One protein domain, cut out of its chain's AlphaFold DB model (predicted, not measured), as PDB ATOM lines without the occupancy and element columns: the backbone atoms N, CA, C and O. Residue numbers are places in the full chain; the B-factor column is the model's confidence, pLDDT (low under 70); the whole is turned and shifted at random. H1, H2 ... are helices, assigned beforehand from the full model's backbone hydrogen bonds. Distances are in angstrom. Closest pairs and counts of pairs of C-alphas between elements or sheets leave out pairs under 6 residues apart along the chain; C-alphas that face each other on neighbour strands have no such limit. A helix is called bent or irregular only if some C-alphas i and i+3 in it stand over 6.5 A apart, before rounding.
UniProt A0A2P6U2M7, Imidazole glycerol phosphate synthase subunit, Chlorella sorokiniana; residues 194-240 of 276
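AT A GLANCE: This is residues 194 to 240 of the 276 residues of the protein "Imidazole glycerol phosphate synthase subunit" of Chlorella sorokiniana (UniProt A0A2P6U2M7). Two helices, the long H1 and the shorter H2, make the two arms of a wide, open V that lies flat, with an irregular link, residues 219 to 226, round its corner and empty space between the arms. Residues 194 to 212 stick out as one free arm and residues 225 to 240 as the other. The printed part has 47 residues with two named helices, H1 then H2, and no named strand; its class is all helix. It is only just loose, close to extended, with a radius of gyration of the C-alphas of 14.2 A, and the C-alphas span 39 by 34 by 8 A.

IN THESE COORDINATES: The printed part begins at Ala 194, with its C-alpha at (16.719, 19.451, -41.262). H1 takes residues 195 to 218, 34.4 A from first to last C-alpha, from (17.632, 21.964, -38.503) to (38.657, 9.829, -14.174). H2 takes residues 227 to 240, 20.0 A from first to last C-alpha, and ends with C-alpha 240 at (34.566, 41.066, -26.075).

HOW THE PARTS SIT: H1 and H2 are apart, with no C-alpha of the one within 8 A of the other. The N-to-C direction of H1 is (0.69, -0.29, 0.66), and that of H2 is (-0.48, 0.78, -0.40). A short link of 8 residues joins them. Residues 194 to 212, of which 195 to 212 belong to H1, stand free, and so do residues 225 to 240, of which 227 to 240 belong to H2. In H1 and H2 every O i to N i+4 pair is within hydrogen-bond range. Neither helix is bent.

THE WHOLE: The two C-alphas farthest apart are those of Ala 194 and Gly 220, at 38.7 A. The first and last printed C-alphas, of Ala 194 and Lys 240, are 31.9 A apart. The printed part has no cut and no long link. The mean pLDDT of the printed part is 85.7, with 92 for H1 and 77 for H2; one printed residue, Met 227, is under 70.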
ATOM      1  N   ALA A 194      17.667  18.582 -41.953       94.94
ATOM      2  CA  ALA A 194      16.719  19.451 -41.262       94.94
ATOM      3  C   ALA A 194      17.333  20.004 -39.964       94.94
ATOM      4  O   ALA A 194      18.041  19.287 -39.249       94.94
ATOM      5  N   ALA A 195      17.033  21.265 -39.641       91.56
ATOM      6  CA  ALA A 195      17.632  21.964 -38.503       91.56
ATOM      7  C   ALA A 195      17.405  21.223 -37.175       91.56
ATOM      8  O   ALA A 195      18.348  21.039 -36.409       91.56
ATOM      9  N   ALA A 196      16.191  20.711 -36.938       92.44
ATOM     10  CA  ALA A 196      15.859  19.954 -35.729       92.44
ATOM     11  C   ALA A 196      16.765  18.720 -35.539       92.44
ATOM     12  O   ALA A 196      17.324  18.507 -34.460       92.44
ATOM     13  N   ILE A 197      16.986  17.950 -36.610       92.94
ATOM     14  CA  ILE A 197      17.840  16.755 -36.588       92.94
ATOM     15  C   ILE A 197      19.307  17.158 -36.403       92.94
ATOM     16  O   ILE A 197      20.005  16.595 -35.560       92.94
ATOM     17  N   GLY A 198      19.767  18.173 -37.142       91.44
ATOM     18  CA  GLY A 198      21.134  18.684 -37.042       91.44
ATOM     19  C   GLY A 198      21.478  19.172 -35.632       91.44
ATOM     20  O   GLY A 198      22.521  18.801 -35.087       91.44
ATOM     21  N   HIS A 199      20.581  19.934 -35.001       92.81
ATOM     22  CA  HIS A 199      20.746  20.403 -33.625       92.81
ATOM     23  C   HIS A 199      20.728  19.252 -32.615       92.81
ATOM     24  O   HIS A 199      21.589  19.203 -31.733       92.81
ATOM     25  N   GLY A 200      19.808  18.293 -32.765       95.38
ATOM     26  CA  GLY A 200      19.752  17.107 -31.911       95.38
ATOM     27  C   GLY A 200      21.037  16.274 -31.977       95.38
ATOM     28  O   GLY A 200      21.594  15.897 -30.943       95.38
ATOM     29  N   MET A 201      21.563  16.046 -33.184       92.12
ATOM     30  CA  MET A 201      22.826  15.335 -33.388       92.12
ATOM     31  C   MET A 201      24.016  16.089 -32.794       92.12
ATOM     32  O   MET A 201      24.826  15.480 -32.098       92.12
ATOM     33  N   ALA A 202      24.108  17.403 -33.020       91.75
ATOM     34  CA  ALA A 202      25.183  18.228 -32.474       91.75
ATOM     35  C   ALA A 202      25.176  18.226 -30.937       91.75
ATOM     36  O   ALA A 202      26.222  18.029 -30.318       91.75
ATOM     37  N   LYS A 203      23.997  18.356 -30.313       94.81
ATOM     38  CA  LYS A 203      23.843  18.305 -28.851       94.81
ATOM     39  C   LYS A 203      24.273  16.950 -28.288       94.81
ATOM     40  O   LYS A 203      25.055  16.908 -27.342       94.81
ATOM     41  N   LYS A 204      23.830  15.841 -28.894       95.38
ATOM     42  CA  LYS A 204      24.237  14.486 -28.474       95.38
ATOM     43  C   LYS A 204      25.740  14.250 -28.665       95.38
ATOM     44  O   LYS A 204      26.364  13.619 -27.819       95.38
ATOM     45  N   GLN A 205      26.339  14.755 -29.745       93.19
ATOM     46  CA  GLN A 205      27.788  14.657 -29.968       93.19
ATOM     47  C   GLN A 205      28.583  15.436 -28.918       93.19
ATOM     48  O   GLN A 205      29.541  14.892 -28.374       93.19
ATOM     49  N   ALA A 206      28.158  16.658 -28.586       93.19
ATOM     50  CA  ALA A 206      28.778  17.449 -27.526       93.19
ATOM     51  C   ALA A 206      28.694  16.734 -26.167       93.19
ATOM     52  O   ALA A 206      29.707  16.578 -25.496       93.19
ATOM     53  N   GLN A 207      27.524  16.190 -25.817       93.88
ATOM     54  CA  GLN A 207      27.342  15.427 -24.576       93.88
ATOM     55  C   GLN A 207      28.242  14.187 -24.500       93.88
ATOM     56  O   GLN A 207      28.832  13.921 -23.456       93.88
ATOM     57  N   ARG A 208      28.387  13.432 -25.599       94.38
ATOM     58  CA  ARG A 208      29.309  12.283 -25.643       94.38
ATOM     59  C   ARG A 208      30.764  12.713 -25.510       94.38
ATOM     60  O   ARG A 208      31.519  12.035 -24.827       94.38
ATOM     61  N   ALA A 209      31.154  13.819 -26.141       91.06
ATOM     62  CA  ALA A 209      32.508  14.349 -26.030       91.06
ATOM     63  C   ALA A 209      32.816  14.806 -24.597       91.06
ATOM     64  O   ALA A 209      33.880  14.485 -24.073       91.06
ATOM     65  N   ASP A 210      31.871  15.485 -23.942       90.56
ATOM     66  CA  ASP A 210      32.001  15.896 -22.544       90.56
ATOM     67  C   ASP A 210      32.091  14.683 -21.611       90.56
ATOM     68  O   ASP A 210      32.941  14.659 -20.721       90.56
ATOM     69  N   ARG A 211      31.270  13.652 -21.845       92.50
ATOM     70  CA  ARG A 211      31.318  12.394 -21.089       92.50
ATOM     71  C   ARG A 211      32.649  11.665 -21.279       92.50
ATOM     72  O   ARG A 211      33.289  11.330 -20.292       92.50
ATOM     73  N   ALA A 212      33.111  11.500 -22.517       91.25
ATOM     74  CA  ALA A 212      34.401  10.875 -22.810       91.25
ATOM     75  C   ALA A 212      35.572  11.656 -22.191       91.25
ATOM     76  O   ALA A 212      36.544  11.072 -21.719       91.25
ATOM     77  N   LEU A 213      35.476  12.988 -22.147       88.25
ATOM     78  CA  LEU A 213      36.468  13.832 -21.490       88.25
ATOM     79  C   LEU A 213      36.464  13.615 -19.972       88.25
ATOM     80  O   LEU A 213      37.532  13.504 -19.374       88.25
ATOM     81  N   GLN A 214      35.288  13.530 -19.347       89.38
ATOM     82  CA  GLN A 214      35.161  13.229 -17.917       89.38
ATOM     83  C   GLN A 214      35.697  11.834 -17.581       89.38
ATOM     84  O   GLN A 214      36.461  11.695 -16.629       89.38
ATOM     85  N   GLU A 215      35.367  10.827 -18.387       92.31
ATOM     86  CA  GLU A 215      35.873   9.458 -18.243       92.31
ATOM     87  C   GLU A 215      37.398   9.408 -18.426       92.31
ATOM     88  O   GLU A 215      38.092   8.801 -17.616       92.31
ATOM     89  N   GLY A 216      37.953  10.128 -19.407       89.88
ATOM     90  CA  GLY A 216      39.402  10.228 -19.611       89.88
ATOM     91  C   GLY A 216      40.137  10.932 -18.466       89.88
ATOM     92  O   GLY A 216      41.279  10.589 -18.163       89.88
ATOM     93  N   ILE A 217      39.491  11.894 -17.799       87.56
ATOM     94  CA  ILE A 217      40.015  12.505 -16.570       87.56
ATOM     95  C   ILE A 217      39.967  11.503 -15.417       87.56
ATOM     96  O   ILE A 217      40.953  11.370 -14.695       87.56
ATOM     97  N   ALA A 218      38.839  10.810 -15.241       88.06
ATOM     98  CA  ALA A 218      38.657   9.829 -14.174       88.06
ATOM     99  C   ALA A 218      39.644   8.658 -14.306       88.06
ATOM    100  O   ALA A 218      40.239   8.239 -13.318       88.06
ATOM    101  N   ALA A 219      39.892   8.201 -15.535       92.06
ATOM    102  CA  ALA A 219      40.887   7.185 -15.864       92.06
ATOM    103  C   ALA A 219      42.341   7.698 -15.795       92.06
ATOM    104  O   ALA A 219      43.277   6.937 -16.028       92.06
ATOM    105  N   GLY A 220      42.561   8.991 -15.530       85.75
ATOM    106  CA  GLY A 220      43.892   9.599 -15.458       85.75
ATOM    107  C   GLY A 220      44.609   9.761 -16.806       85.75
ATOM    108  O   GLY A 220      45.746  10.231 -16.830       85.75
ATOM    109  N   MET A 221      43.960   9.430 -17.928       84.31
ATOM    110  CA  MET A 221      44.517   9.570 -19.282       84.31
ATOM    111  C   MET A 221      44.598  11.037 -19.731       84.31
ATOM    112  O   MET A 221      45.500  11.414 -20.479       84.31
ATOM    113  N   VAL A 222      43.673  11.886 -19.269       82.75
ATOM    114  CA  VAL A 222      43.618  13.312 -19.619       82.75
ATOM    115  C   VAL A 222      43.970  14.169 -18.408       82.75
ATOM    116  O   VAL A 222      43.235  14.239 -17.425       82.75
ATOM    117  N   GLN A 223      45.080  14.903 -18.496       77.31
ATOM    118  CA  GLN A 223      45.454  15.866 -17.464       77.31
ATOM    119  C   GLN A 223      44.616  17.149 -17.585       77.31
ATOM    120  O   GLN A 223      44.712  17.893 -18.558       77.31
ATOM    121  N   LEU A 224      43.874  17.486 -16.528       72.06
ATOM    122  CA  LEU A 224      43.096  18.731 -16.378       72.06
ATOM    123  C   LEU A 224      43.931  20.030 -16.448       72.06
ATOM    124  O   LEU A 224      43.387  21.145 -16.448       72.06
ATOM    125  N   LYS A 225      45.264  19.926 -16.460       77.88
ATOM    126  CA  LYS A 225      46.177  21.060 -16.311       77.88
ATOM    127  C   LYS A 225      46.026  22.035 -17.483       77.88
ATOM    128  O   LYS A 225      46.439  21.777 -18.604       77.88
ATOM    129  N   GLY A 226      45.457  23.210 -17.202       71.69
ATOM    130  CA  GLY A 226      45.346  24.318 -18.160       71.69
ATOM    131  C   GLY A 226      43.990  24.469 -18.861       71.69
ATOM    132  O   GLY A 226      43.764  25.513 -19.480       71.69
ATOM    133  N   MET A 227      43.046  23.533 -18.694       69.50
ATOM    134  CA  MET A 227      41.710  23.648 -19.305       69.50
ATOM    135  C   MET A 227      40.929  24.873 -18.808       69.50
ATOM    136  O   MET A 227      40.324  25.589 -19.606       69.50
ATOM    137  N   GLY A 228      41.022  25.204 -17.515       74.31
ATOM    138  CA  GLY A 228      40.357  26.387 -16.951       74.31
ATOM    139  C   GLY A 228      40.819  27.711 -17.578       74.31
ATOM    140  O   GLY A 228      40.008  28.608 -17.809       74.31
ATOM    141  N   LYS A 229      42.107  27.829 -17.943       74.50
ATOM    142  CA  LYS A 229      42.638  29.026 -18.625       74.50
ATOM    143  C   LYS A 229      42.086  29.148 -20.046       74.50
ATOM    144  O   LYS A 229      41.783  30.258 -20.480       74.50
ATOM    145  N   ARG A 230      41.932  28.025 -20.754       74.12
ATOM    146  CA  ARG A 230      41.338  27.986 -22.099       74.12
ATOM    147  C   ARG A 230      39.864  28.397 -22.059       74.12
ATOM    148  O   ARG A 230      39.500  29.336 -22.760       74.12
ATOM    149  N   LYS A 231      39.072  27.805 -21.155       77.88
ATOM    150  CA  LYS A 231      37.648  28.141 -20.968       77.88
ATOM    151  C   LYS A 231      37.445  29.610 -20.578       77.88
ATOM    152  O   LYS A 231      36.570  30.287 -21.110       77.88
ATOM    153  N   ARG A 232      38.302  30.154 -19.702       75.06
ATOM    154  CA  ARG A 232      38.255  31.575 -19.313       75.06
ATOM    155  C   ARG A 232      38.570  32.516 -20.479       75.06
ATOM    156  O   ARG A 232      37.884  33.520 -20.633       75.06
ATOM    157  N   ARG A 233      39.568  32.191 -21.310       80.62
ATOM    158  CA  ARG A 233      39.909  32.976 -22.512       80.62
ATOM    159  C   ARG A 233      38.781  32.977 -23.536       80.62
ATOM    160  O   ARG A 233      38.561  33.989 -24.187       80.62
ATOM    161  N   GLU A 234      38.085  31.860 -23.692       81.81
ATOM    162  CA  GLU A 234      36.948  31.749 -24.607       81.81
ATOM    163  C   GLU A 234      35.760  32.595 -24.141       81.81
ATOM    164  O   GLU A 234      35.284  33.433 -24.903       81.81
ATOM    165  N   LYS A 235      35.404  32.516 -22.853       79.94
ATOM    166  CA  LYS A 235      34.380  33.382 -22.245       79.94
ATOM    167  C   LYS A 235      34.739  34.871 -22.319       79.94
ATOM    168  O   LYS A 235      33.878  35.724 -22.501       79.94
ATOM    169  N   GLU A 236      36.019  35.214 -22.177       80.31
ATOM    170  CA  GLU A 236      36.484  36.595 -22.344       80.31
ATOM    171  C   GLU A 236      36.386  37.063 -23.806       80.31
ATOM    172  O   GLU A 236      36.056  38.219 -24.055       80.31
ATOM    173  N   LYS A 237      36.639  36.180 -24.782       83.44
ATOM    174  CA  LYS A 237      36.432  36.483 -26.207       83.44
ATOM    175  C   LYS A 237      34.956  36.686 -26.528       83.44
ATOM    176  O   LYS A 237      34.642  37.608 -27.265       83.44
ATOM    177  N   GLU A 238      34.081  35.858 -25.975       79.94
ATOM    178  CA  GLU A 238      32.630  35.986 -26.124       79.94
ATOM    179  C   GLU A 238      32.137  37.334 -25.576       79.94
ATOM    180  O   GLU A 238      31.550  38.118 -26.313       79.94
ATOM    181  N   ARG A 239      32.544  37.697 -24.353       75.88
ATOM    182  CA  ARG A 239      32.255  39.018 -23.758       75.88
ATOM    183  C   ARG A 239      32.844  40.200 -24.532       75.88
ATOM    184  O   ARG A 239      32.317  41.300 -24.467       75.88
ATOM    185  N   LYS A 240      33.972  40.018 -25.224       75.00
ATOM    186  CA  LYS A 240      34.566  41.066 -26.075       75.00
ATOM    187  C   LYS A 240      33.830  41.242 -27.403       75.00
ATOM    188  O   LYS A 240      33.958  42.313 -27.990       75.00
TER     189      LYS A 240